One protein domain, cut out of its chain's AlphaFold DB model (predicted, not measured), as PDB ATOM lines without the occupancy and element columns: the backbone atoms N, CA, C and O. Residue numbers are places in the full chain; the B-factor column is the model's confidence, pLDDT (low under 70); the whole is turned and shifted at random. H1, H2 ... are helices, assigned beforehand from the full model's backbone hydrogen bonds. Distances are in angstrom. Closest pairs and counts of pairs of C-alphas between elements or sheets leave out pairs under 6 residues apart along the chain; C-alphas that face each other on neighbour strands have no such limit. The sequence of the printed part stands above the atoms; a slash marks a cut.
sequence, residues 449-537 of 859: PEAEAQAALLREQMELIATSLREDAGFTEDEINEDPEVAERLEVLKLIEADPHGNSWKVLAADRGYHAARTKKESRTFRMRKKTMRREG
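This is residues 449 to 537 of the 859 residues of the protein "Hypothetical protein" of Polarella glacialis (UniProt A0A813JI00). Two helices, H1 and H3, pack side by side and run opposite ways, with the short H2 between them in the chain near one end of the pair; from the other end the long H4 folds back at a steep angle to H3, and its residues 510 to 535 stick out as a free arm. The printed part has 89 residues with four named helices, in the order H1, H2, H3, H4, and no named strand; the class is all helix. The whole is extended, with a radius of gyration of the C-alphas of 19.6 A, and flat, spanning 59 by 37 by 18 A.

Find C-alpha 449 at (63.020, -7.315, 31.247); from there H1 runs through residues 449 to 471, 32.4 A long. Next come H2, residues 477 to 481, 6.3 A, and H3, residues 484 to 498, 20.8 A. H4, residues 504 to 535, runs 45.7 A to C-alpha 535 at (46.491, 40.773, 50.251).

Look at Ala 455 and Leu 493, the closest C-alphas of H1 and H3, 6.2 A apart; these helices touch at a shallow tilt of 26 degrees, opposite ways. H1 only just touches H2, with residues 466 to 470 alone and 3 pairs of C-alphas within 8 A, the closest being Ala 466 and Ile 480 at 6.4 A. H2 and H3 are close but not clearly touching. Residues 504 to 505 of H4 touch residues 492 to 496 of H3, closest at the C-alphas of Leu 495 and Trp 505, 6.2 A, with a steep tilt of 51 degrees. H4 is apart from H1 and H2. In each of the four helices every O i to N i+4 pair is within hydrogen-bond range.

The C-alphas of Glu 477 and Gly 537, the two farthest apart, are 59.3 A apart. The printed part has no cut, and its three links are tight. Residues 510 to 537 stand free. In the B-factor column you will find pLDDT under 70 at residues 449, 502 to 524, 526, 530 and 533.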
ATOM      1  N   PRO A 449      64.162  -6.718  30.537       67.38
ATOM      2  CA  PRO A 449      63.020  -7.315  31.247       67.38
ATOM      3  C   PRO A 449      62.103  -6.328  31.988       67.38
ATOM      4  O   PRO A 449      61.043  -6.738  32.451       67.38
ATOM      5  N   GLU A 450      62.442  -5.038  32.094       71.44
ATOM      6  CA  GLU A 450      61.534  -4.045  32.680       71.44
ATOM      7  C   GLU A 450      60.292  -3.789  31.807       71.44
ATOM      8  O   GLU A 450      59.181  -3.762  32.336       71.44
ATOM      9  N   ALA A 451      60.437  -3.658  30.483       70.69
ATOM     10  CA  ALA A 451      59.292  -3.446  29.589       70.69
ATOM     11  C   ALA A 451      58.366  -4.675  29.564       70.69
ATOM     12  O   ALA A 451      57.142  -4.548  29.624       70.69
ATOM     13  N   GLU A 452      58.953  -5.874  29.566       78.31
ATOM     14  CA  GLU A 452      58.218  -7.138  29.630       78.31
ATOM     15  C   GLU A 452      57.519  -7.330  30.988       78.31
ATOM     16  O   GLU A 452      56.346  -7.708  31.026       78.31
ATOM     17  N   ALA A 453      58.173  -6.977  32.102       80.69
ATOM     18  CA  ALA A 453      57.561  -6.990  33.431       80.69
ATOM     19  C   ALA A 453      56.410  -5.976  33.559       80.69
ATOM     20  O   ALA A 453      55.386  -6.283  34.173       80.69
ATOM     21  N   GLN A 454      56.532  -4.787  32.959       77.62
ATOM     22  CA  GLN A 454      55.452  -3.794  32.932       77.62
ATOM     23  C   GLN A 454      54.276  -4.246  32.049       77.62
ATOM     24  O   GLN A 454      53.121  -4.081  32.448       77.62
ATOM     25  N   ALA A 455      54.543  -4.886  30.904       78.62
ATOM     26  CA  ALA A 455      53.505  -5.516  30.088       78.62
ATOM     27  C   ALA A 455      52.792  -6.642  30.859       78.62
ATOM     28  O   ALA A 455      51.564  -6.666  30.906       78.62
ATOM     29  N   ALA A 456      53.535  -7.532  31.525       84.69
ATOM     30  CA  ALA A 456      52.972  -8.604  32.350       84.69
ATOM     31  C   ALA A 456      52.079  -8.064  33.484       84.69
ATOM     32  O   ALA A 456      50.946  -8.521  33.637       84.69
ATOM     33  N   LEU A 457      52.534  -7.030  34.204       86.06
ATOM     34  CA  LEU A 457      51.757  -6.350  35.246       86.06
ATOM     35  C   LEU A 457      50.450  -5.743  34.700       86.06
ATOM     36  O   LEU A 457      49.415  -5.782  35.365       86.06
ATOM     37  N   LEU A 458      50.479  -5.163  33.495       82.50
ATOM     38  CA  LEU A 458      49.285  -4.603  32.858       82.50
ATOM     39  C   LEU A 458      48.293  -5.691  32.429       82.50
ATOM     40  O   LEU A 458      47.093  -5.499  32.640       82.50
ATOM     41  N   ARG A 459      48.768  -6.839  31.916       88.31
ATOM     42  CA  ARG A 459      47.912  -8.007  31.624       88.31
ATOM     43  C   ARG A 459      47.235  -8.521  32.900       88.31
ATOM     44  O   ARG A 459      46.015  -8.634  32.914       88.31
ATOM     45  N   GLU A 460      47.989  -8.714  33.986       89.44
ATOM     46  CA  GLU A 460      47.454  -9.155  35.287       89.44
ATOM     47  C   GLU A 460      46.386  -8.185  35.832       89.44
ATOM     48  O   GLU A 460      45.314  -8.601  36.274       89.44
ATOM     49  N   GLN A 461      46.629  -6.871  35.757       86.12
ATOM     50  CA  GLN A 461      45.651  -5.872  36.202       86.12
ATOM     51  C   GLN A 461      44.387  -5.841  35.338       86.12
ATOM     52  O   GLN A 461      43.296  -5.645  35.874       86.12
ATOM     53  N   MET A 462      44.513  -6.006  34.020       88.50
ATOM     54  CA  MET A 462      43.355  -6.101  33.128       88.50
ATOM     55  C   MET A 462      42.546  -7.367  33.394       88.50
ATOM     56  O   MET A 462      41.322  -7.290  33.458       88.50
ATOM     57  N   GLU A 463      43.205  -8.507  33.597       88.94
ATOM     58  CA  GLU A 463      42.536  -9.769  33.910       88.94
ATOM     59  C   GLU A 463      41.793  -9.693  35.249       88.94
ATOM     60  O   GLU A 463      40.649 -10.132  35.330       88.94
ATOM     61  N   LEU A 464      42.362  -9.028  36.262       88.56
ATOM     62  CA  LEU A 464      41.706  -8.797  37.554       88.56
ATOM     63  C   LEU A 464      40.493  -7.845  37.469       88.56
ATOM     64  O   LEU A 464      39.536  -7.985  38.233       88.56
ATOM     65  N   ILE A 465      40.501  -6.887  36.538       81.75
ATOM     66  CA  ILE A 465      39.326  -6.047  36.239       81.75
ATOM     67  C   ILE A 465      38.277  -6.866  35.471       81.75
ATOM     68  O   ILE A 465      37.095  -6.825  35.811       81.75
ATOM     69  N   ALA A 466      38.697  -7.653  34.477       83.50
ATOM     70  CA  ALA A 466      37.818  -8.489  33.668       83.50
ATOM     71  C   ALA A 466      37.145  -9.609  34.483       83.50
ATOM     72  O   ALA A 466      35.966  -9.885  34.272       83.50
ATOM     73  N   THR A 467      37.838 -10.236  35.441       86.06
ATOM     74  CA  THR A 467      37.228 -11.219  36.352       86.06
ATOM     75  C   THR A 467      36.191 -10.569  37.261       86.06
ATOM     76  O   THR A 467      35.070 -11.060  37.300       86.06
ATOM     77  N   SER A 468      36.475  -9.417  37.884       86.50
ATOM     78  CA  SER A 468      35.463  -8.686  38.670       86.50
ATOM     79  C   SER A 468      34.252  -8.268  37.819       86.50
ATOM     80  O   SER A 468      33.111  -8.442  38.243       86.50
ATOM     81  N   LEU A 469      34.446  -7.799  36.579       80.25
ATOM     82  CA  LEU A 469      33.326  -7.448  35.691       80.25
ATOM     83  C   LEU A 469      32.499  -8.672  35.244       80.25
ATOM     84  O   LEU A 469      31.270  -8.562  35.152       80.25
ATOM     85  N   ARG A 470      33.128  -9.837  35.025       92.06
ATOM     86  CA  ARG A 470      32.423 -11.108  34.764       92.06
ATOM     87  C   ARG A 470      31.669 -11.599  36.002       92.06
ATOM     88  O   ARG A 470      30.467 -11.844  35.921       92.06
ATOM     89  N   GLU A 471      32.343 -11.710  37.143       83.81
ATOM     90  CA  GLU A 471      31.827 -12.359  38.356       83.81
ATOM     91  C   GLU A 471      30.847 -11.480  39.152       83.81
ATOM     92  O   GLU A 471      29.762 -11.943  39.507       83.81
ATOM     93  N   ASP A 472      31.179 -10.210  39.409       74.00
ATOM     94  CA  ASP A 472      30.357  -9.326  40.254       74.00
ATOM     95  C   ASP A 472      29.161  -8.718  39.500       74.00
ATOM     96  O   ASP A 472      28.173  -8.295  40.113       74.00
ATOM     97  N   ALA A 473      29.261  -8.606  38.170       72.06
ATOM     98  CA  ALA A 473      28.329  -7.821  37.361       72.06
ATOM     99  C   ALA A 473      27.775  -8.529  36.110       72.06
ATOM    100  O   ALA A 473      26.796  -8.028  35.546       72.06
ATOM    101  N   GLY A 474      28.318  -9.687  35.719       86.12
ATOM    102  CA  GLY A 474      27.795 -10.504  34.620       86.12
ATOM    103  C   GLY A 474      27.955  -9.886  33.231       86.12
ATOM    104  O   GLY A 474      27.103 -10.123  32.376       86.12
ATOM    105  N   PHE A 475      28.988  -9.063  33.016       86.81
ATOM    106  CA  PHE A 475      29.307  -8.528  31.689       86.81
ATOM    107  C   PHE A 475      29.882  -9.615  30.775       86.81
ATOM    108  O   PHE A 475      30.612 -10.499  31.230       86.81
ATOM    109  N   THR A 476      29.574  -9.539  29.479       90.81
ATOM    110  CA  THR A 476      30.182 -10.416  28.466       90.81
ATOM    111  C   THR A 476      31.591  -9.952  28.085       90.81
ATOM    112  O   THR A 476      31.944  -8.791  28.287       90.81
ATOM    113  N   GLU A 477      32.394 -10.845  27.496       85.00
ATOM    114  CA  GLU A 477      33.762 -10.542  27.030       85.00
ATOM    115  C   GLU A 477      33.797  -9.289  26.126       85.00
ATOM    116  O   GLU A 477      34.638  -8.409  26.303       85.00
ATOM    117  N   ASP A 478      32.828  -9.157  25.211       87.38
ATOM    118  CA  ASP A 478      32.691  -8.000  24.316       87.38
ATOM    119  C   ASP A 478      32.383  -6.699  25.077       87.38
ATOM    120  O   ASP A 478      32.994  -5.666  24.811       87.38
ATOM    121  N   GLU A 479      31.477  -6.735  26.064       82.75
ATOM    122  CA  GLU A 479      31.144  -5.557  26.879       82.75
ATOM    123  C   GLU A 479      32.299  -5.130  27.802       82.75
ATOM    124  O   GLU A 479      32.407  -3.952  28.138       82.75
ATOM    125  N   ILE A 480      33.165  -6.067  28.201       87.50
ATOM    126  CA  ILE A 480      34.379  -5.794  28.985       87.50
ATOM    127  C   ILE A 480      35.446  -5.140  28.107       87.50
ATOM    128  O   ILE A 480      36.088  -4.187  28.538       87.50
ATOM    129  N   ASN A 481      35.592  -5.590  26.859       85.31
ATOM    130  CA  ASN A 481      36.473  -4.955  25.878       85.31
ATOM    131  C   ASN A 481      35.980  -3.553  25.449       85.31
ATOM    132  O   ASN A 481      36.790  -2.726  25.030       85.31
ATOM    133  N   GLU A 482      34.677  -3.263  25.579       87.56
ATOM    134  CA  GLU A 482      34.098  -1.918  25.419       87.56
ATOM    135  C   GLU A 482      34.217  -1.018  26.674       87.56
ATOM    136  O   GLU A 482      33.907   0.178  26.588       87.56
ATOM    137  N   ASP A 483      34.646  -1.530  27.837       87.56
ATOM    138  CA  ASP A 483      34.810  -0.689  29.031       87.56
ATOM    139  C   ASP A 483      35.979   0.297  28.841       87.56
ATOM    140  O   ASP A 483      37.078  -0.115  28.462       87.56
ATOM    141  N   PRO A 484      35.793   1.606  29.107       78.19
ATOM    142  CA  PRO A 484      36.817   2.607  28.827       78.19
ATOM    143  C   PRO A 484      38.115   2.409  29.616       78.19
ATOM    144  O   PRO A 484      39.163   2.805  29.115       78.19
ATOM    145  N   GLU A 485      38.090   1.811  30.814       75.56
ATOM    146  CA  GLU A 485      39.318   1.569  31.580       75.56
ATOM    147  C   GLU A 485      40.087   0.351  31.036       75.56
ATOM    148  O   GLU A 485      41.319   0.364  30.999       75.56
ATOM    149  N   VAL A 486      39.380  -0.674  30.550       80.38
ATOM    150  CA  VAL A 486      39.986  -1.847  29.895       80.38
ATOM    151  C   VAL A 486      40.518  -1.477  28.508       80.38
ATOM    152  O   VAL A 486      41.657  -1.811  28.183       80.38
ATOM    153  N   ALA A 487      39.749  -0.722  27.719       82.75
ATOM    154  CA  ALA A 487      40.146  -0.239  26.398       82.75
ATOM    155  C   ALA A 487      41.380   0.682  26.453       82.75
ATOM    156  O   ALA A 487      42.291   0.530  25.639       82.75
ATOM    157  N   GLU A 488      41.463   1.585  27.437       79.88
ATOM    158  CA  GLU A 488      42.638   2.449  27.626       79.88
ATOM    159  C   GLU A 488      43.890   1.636  28.005       79.88
ATOM    160  O   GLU A 488      44.983   1.887  27.491       79.88
ATOM    161  N   ARG A 489      43.747   0.622  28.872       79.88
ATOM    162  CA  ARG A 489      44.856  -0.273  29.247       79.88
ATOM    163  C   ARG A 489      45.300  -1.156  28.076       79.88
ATOM    164  O   ARG A 489      46.501  -1.322  27.889       79.88
ATOM    165  N   LEU A 490      44.366  -1.640  27.253       81.81
ATOM    166  CA  LEU A 490      44.644  -2.348  25.996       81.81
ATOM    167  C   LEU A 490      45.436  -1.489  25.003       81.81
ATOM    168  O   LEU A 490      46.308  -2.009  24.311       81.81
ATOM    169  N   GLU A 491      45.142  -0.192  24.908       83.50
ATOM    170  CA  GLU A 491      45.867   0.728  24.027       83.50
ATOM    171  C   GLU A 491      47.312   0.948  24.506       83.50
ATOM    172  O   GLU A 491      48.243   0.847  23.710       83.50
ATOM    173  N   VAL A 492      47.520   1.133  25.817       77.50
ATOM    174  CA  VAL A 492      48.866   1.196  26.417       77.50
ATOM    175  C   VAL A 492      49.628  -0.119  26.228       77.50
ATOM    176  O   VAL A 492      50.809  -0.089  25.886       77.50
ATOM    177  N   LEU A 493      48.968  -1.269  26.397       84.81
ATOM    178  CA  LEU A 493      49.587  -2.581  26.203       84.81
ATOM    179  C   LEU A 493      50.059  -2.773  24.753       84.81
ATOM    180  O   LEU A 493      51.212  -3.127  24.530       84.81
ATOM    181  N   LYS A 494      49.205  -2.446  23.774       86.62
ATOM    182  CA  LYS A 494      49.547  -2.490  22.341       86.62
ATOM    183  C   LYS A 494      50.718  -1.578  21.987       86.62
ATOM    184  O   LYS A 494      51.496  -1.921  21.107       86.62
ATOM    185  N   LEU A 495      50.856  -0.430  22.653       79.94
ATOM    186  CA  LEU A 495      51.987   0.481  22.449       79.94
ATOM    187  C   LEU A 495      53.296  -0.074  23.027       79.94
ATOM    188  O   LEU A 495      54.333   0.052  22.385       79.94
ATOM    189  N   ILE A 496      53.254  -0.729  24.192       80.69
ATOM    190  CA  ILE A 496      54.424  -1.412  24.773       80.69
ATOM    191  C   ILE A 496      54.833  -2.623  23.915       80.69
ATOM    192  O   ILE A 496      56.019  -2.862  23.718       80.69
ATOM    193  N   GLU A 497      53.864  -3.363  23.368       83.19
ATOM    194  CA  GLU A 497      54.116  -4.500  22.468       83.19
ATOM    195  C   GLU A 497      54.604  -4.069  21.071       83.19
ATOM    196  O   GLU A 497      55.373  -4.797  20.448       83.19
ATOM    197  N   ALA A 498      54.194  -2.894  20.578       81.62
ATOM    198  CA  ALA A 498      54.622  -2.356  19.281       81.62
ATOM    199  C   ALA A 498      55.985  -1.636  19.319       81.62
ATOM    200  O   ALA A 498      56.667  -1.581  18.298       81.62
ATOM    201  N   ASP A 499      56.379  -1.083  20.469       81.62
ATOM    202  CA  ASP A 499      57.666  -0.413  20.694       81.62
ATOM    203  C   ASP A 499      58.274  -0.843  22.047       81.62
ATOM    204  O   ASP A 499      58.275  -0.074  23.021       81.62
ATOM    205  N   PRO A 500      58.814  -2.076  22.131       71.75
ATOM    206  CA  PRO A 500      59.470  -2.570  23.341       71.75
ATOM    207  C   PRO A 500      60.805  -1.861  23.630       71.75
ATOM    208  O   PRO A 500      61.303  -1.938  24.751       71.75
ATOM    209  N   HIS A 501      61.370  -1.142  22.650       70.81
ATOM    210  CA  HIS A 501      62.603  -0.354  22.789       70.81
ATOM    211  C   HIS A 501      62.356   0.987  23.510       70.81
ATOM    212  O   HIS A 501      63.261   1.559  24.116       70.81
ATOM    213  N   GLY A 502      61.099   1.432  23.562       65.00
ATOM    214  CA  GLY A 502      60.591   2.235  24.665       65.00
ATOM    215  C   GLY A 502      60.843   3.730  24.558       65.00
ATOM    216  O   GLY A 502      61.273   4.341  25.539       65.00
ATOM    217  N   ASN A 503      60.493   4.323  23.415       63.28
ATOM    218  CA  ASN A 503      60.385   5.776  23.268       63.28
ATOM    219  C   ASN A 503      58.919   6.243  23.291       63.28
ATOM    220  O   ASN A 503      58.574   7.174  24.021       63.28
ATOM    221  N   SER A 504      58.021   5.573  22.569       59.34
ATOM    222  CA  SER A 504      56.622   6.004  22.407       59.34
ATOM    223  C   SER A 504      55.796   5.943  23.703       59.34
ATOM    224  O   SER A 504      55.135   6.920  24.071       59.34
ATOM    225  N   TRP A 505      55.858   4.835  24.450       63.03
ATOM    226  CA  TRP A 505      55.105   4.690  25.701       63.03
ATOM    227  C   TRP A 505      55.675   5.562  26.830       63.03
ATOM    228  O   TRP A 505      54.905   6.092  27.636       63.03
ATOM    229  N   LYS A 506      56.999   5.797  26.855       64.38
ATOM    230  CA  LYS A 506      57.634   6.740  27.794       64.38
ATOM    231  C   LYS A 506      57.184   8.177  27.530       64.38
ATOM    232  O   LYS A 506      56.897   8.889  28.490       64.38
ATOM    233  N   VAL A 507      57.036   8.589  26.267       58.59
ATOM    234  CA  VAL A 507      56.470   9.903  25.904       58.59
ATOM    235  C   VAL A 507      55.018  10.032  26.378       58.59
ATOM    236  O   VAL A 507      54.678  11.033  27.000       58.59
ATOM    237  N   LEU A 508      54.176   9.006  26.215       57.44
ATOM    238  CA  LEU A 508      52.802   9.026  26.744       57.44
ATOM    239  C   LEU A 508      52.739   9.039  28.281       57.44
ATOM    240  O   LEU A 508      51.902   9.738  28.859       57.44
ATOM    241  N   ALA A 509      53.628   8.315  28.964       58.09
ATOM    242  CA  ALA A 509      53.761   8.378  30.420       58.09
ATOM    243  C   ALA A 509      54.240   9.769  30.885       58.09
ATOM    244  O   ALA A 509      53.709  10.314  31.861       58.09
ATOM    245  N   ALA A 510      55.177  10.378  30.153       57.31
ATOM    246  CA  ALA A 510      55.672  11.729  30.390       57.31
ATOM    247  C   ALA A 510      54.590  12.790  30.142       57.31
ATOM    248  O   ALA A 510      54.422  13.662  30.990       57.31
ATOM    249  N   ASP A 511      53.789  12.685  29.078       53.19
ATOM    250  CA  ASP A 511      52.667  13.591  28.791       53.19
ATOM    251  C   ASP A 511      51.547  13.471  29.834       53.19
ATOM    252  O   ASP A 511      51.012  14.477  30.308       53.19
ATOM    253  N   ARG A 512      51.228  12.254  30.293       57.78
ATOM    254  CA  ARG A 512      50.307  12.037  31.425       57.78
ATOM    255  C   ARG A 512      50.860  12.667  32.712       57.78
ATOM    256  O   ARG A 512      50.134  13.366  33.430       57.78
ATOM    257  N   GLY A 513      52.162  12.512  32.963       51.88
ATOM    258  CA  GLY A 513      52.891  13.212  34.024       51.88
ATOM    259  C   GLY A 513      52.846  14.738  33.871       51.88
ATOM    260  O   GLY A 513      52.614  15.453  34.849       51.88
ATOM    261  N   TYR A 514      52.970  15.243  32.644       39.16
ATOM    262  CA  TYR A 514      52.935  16.657  32.284       39.16
ATOM    263  C   TYR A 514      51.539  17.251  32.490       39.16
ATOM    264  O   TYR A 514      51.421  18.321  33.081       39.16
ATOM    265  N   HIS A 515      50.462  16.543  32.140       39.28
ATOM    266  CA  HIS A 515      49.085  16.947  32.448       39.28
ATOM    267  C   HIS A 515      48.802  16.960  33.964       39.28
ATOM    268  O   HIS A 515      48.203  17.914  34.481       39.28
ATOM    269  N   ALA A 516      49.294  15.972  34.718       46.34
ATOM    270  CA  ALA A 516      49.199  15.956  36.182       46.34
ATOM    271  C   ALA A 516      50.047  17.063  36.850       46.34
ATOM    272  O   ALA A 516      49.648  17.647  37.864       46.34
ATOM    273  N   ALA A 517      51.207  17.402  36.284       44.38
ATOM    274  CA  ALA A 517      52.057  18.501  36.738       44.38
ATOM    275  C   ALA A 517      51.471  19.873  36.364       44.38
ATOM    276  O   ALA A 517      51.489  20.797  37.180       44.38
ATOM    277  N   ARG A 518      50.886  20.002  35.170       48.31
ATOM    278  CA  ARG A 518      50.228  21.207  34.653       48.31
ATOM    279  C   ARG A 518      49.005  21.571  35.482       48.31
ATOM    280  O   ARG A 518      48.938  22.692  35.973       48.31
ATOM    281  N   THR A 519      48.118  20.620  35.768       56.53
ATOM    282  CA  THR A 519      46.960  20.843  36.657       56.53
ATOM    283  C   THR A 519      47.378  21.212  38.090       56.53
ATOM    284  O   THR A 519      46.752  22.075  38.717       56.53
ATOM    285  N   LYS A 520      48.489  20.661  38.610       61.94
ATOM    286  CA  LYS A 520      49.108  21.105  39.879       61.94
ATOM    287  C   LYS A 520      49.705  22.519  39.784       61.94
ATOM    288  O   LYS A 520      49.525  23.309  40.714       61.94
ATOM    289  N   LYS A 521      50.378  22.870  38.681       67.12
ATOM    290  CA  LYS A 521      50.961  24.202  38.417       67.12
ATOM    291  C   LYS A 521      49.865  25.263  38.302       67.12
ATOM    292  O   LYS A 521      49.952  26.282  38.980       67.12
ATOM    293  N   GLU A 522      48.798  24.982  37.561       60.06
ATOM    294  CA  GLU A 522      47.597  25.814  37.418       60.06
ATOM    295  C   GLU A 522      46.838  25.952  38.753       60.06
ATOM    296  O   GLU A 522      46.474  27.056  39.159       60.06
ATOM    297  N   SER A 523      46.712  24.875  39.536       56.47
ATOM    298  CA  SER A 523      46.169  24.941  40.904       56.47
ATOM    299  C   SER A 523      47.031  25.797  41.848       56.47
ATOM    300  O   SER A 523      46.507  26.496  42.724       56.47
ATOM    301  N   ARG A 524      48.362  25.770  41.686       69.19
ATOM    302  CA  ARG A 524      49.314  26.574  42.469       69.19
ATOM    303  C   ARG A 524      49.278  28.046  42.057       69.19
ATOM    304  O   ARG A 524      49.222  28.895  42.946       69.19
ATOM    305  N   THR A 525      49.248  28.368  40.762       74.25
ATOM    306  CA  THR A 525      49.103  29.755  40.284       74.25
ATOM    307  C   THR A 525      47.735  30.323  40.654       74.25
ATOM    308  O   THR A 525      47.674  31.453  41.134       74.25
ATOM    309  N   PHE A 526      46.656  29.537  40.578       65.19
ATOM    310  CA  PHE A 526      45.331  29.937  41.064       65.19
ATOM    311  C   PHE A 526      45.323  30.213  42.577       65.19
ATOM    312  O   PHE A 526      44.835  31.259  43.007       65.19
ATOM    313  N   ARG A 527      45.929  29.343  43.405       71.25
ATOM    314  CA  ARG A 527      46.098  29.603  44.850       71.25
ATOM    315  C   ARG A 527      46.916  30.865  45.123       71.25
ATOM    316  O   ARG A 527      46.533  31.643  45.995       71.25
ATOM    317  N   MET A 528      48.014  31.079  44.399       76.00
ATOM    318  CA  MET A 528      48.853  32.271  44.560       76.00
ATOM    319  C   MET A 528      48.102  33.541  44.146       76.00
ATOM    320  O   MET A 528      48.089  34.492  44.920       76.00
ATOM    321  N   ARG A 529      47.373  33.523  43.022       72.62
ATOM    322  CA  ARG A 529      46.523  34.630  42.549       72.62
ATOM    323  C   ARG A 529      45.357  34.922  43.505       72.62
ATOM    324  O   ARG A 529      45.064  36.082  43.780       72.62
ATOM    325  N   LYS A 530      44.737  33.891  44.101       68.81
ATOM    326  CA  LYS A 530      43.738  34.047  45.181       68.81
ATOM    327  C   LYS A 530      44.373  34.627  46.457       68.81
ATOM    328  O   LYS A 530      43.711  35.366  47.183       68.81
ATOM    329  N   LYS A 531      45.650  34.334  46.739       78.19
ATOM    330  CA  LYS A 531      46.393  34.858  47.902       78.19
ATOM    331  C   LYS A 531      46.856  36.309  47.707       78.19
ATOM    332  O   LYS A 531      46.740  37.081  48.655       78.19
ATOM    333  N   THR A 532      47.316  36.705  46.517       79.19
ATOM    334  CA  THR A 532      47.617  38.116  46.207       79.19
ATOM    335  C   THR A 532      46.349  38.957  46.189       79.19
ATOM    336  O   THR A 532      46.291  39.933  46.926       79.19
ATOM    337  N   MET A 533      45.267  38.519  45.534       69.38
ATOM    338  CA  MET A 533      44.001  39.270  45.563       69.38
ATOM    339  C   MET A 533      43.361  39.379  46.961       69.38
ATOM    340  O   MET A 533      42.598  40.311  47.205       69.38
ATOM    341  N   ARG A 534      43.690  38.488  47.913       71.88
ATOM    342  CA  ARG A 534      43.364  38.681  49.345       71.88
ATOM    343  C   ARG A 534      44.247  39.732  50.022       71.88
ATOM    344  O   ARG A 534      43.736  40.513  50.813       71.88
ATOM    345  N   ARG A 535      45.552  39.761  49.724       74.38
ATOM    346  CA  ARG A 535      46.491  40.773  50.251       74.38
ATOM    347  C   ARG A 535      46.212  42.177  49.707       74.38
ATOM    348  O   ARG A 535      46.349  43.139  50.442       74.38
ATOM    349  N   GLU A 536      45.771  42.279  48.458       83.25
ATOM    350  CA  GLU A 536      45.368  43.530  47.801       83.25
ATOM    351  C   GLU A 536      43.964  44.022  48.213       83.25
ATOM    352  O   GLU A 536      43.447  44.963  47.620       83.25
ATOM    353  N   GLY A 537      43.280  43.352  49.148       74.62
ATOM    354  CA  GLY A 537      41.914  43.705  49.568       74.62
ATOM    355  C   GLY A 537      40.814  43.465  48.517       74.62
ATOM    356  O   GLY A 537      39.633  43.583  48.836       74.62
TER     357      GLY A 537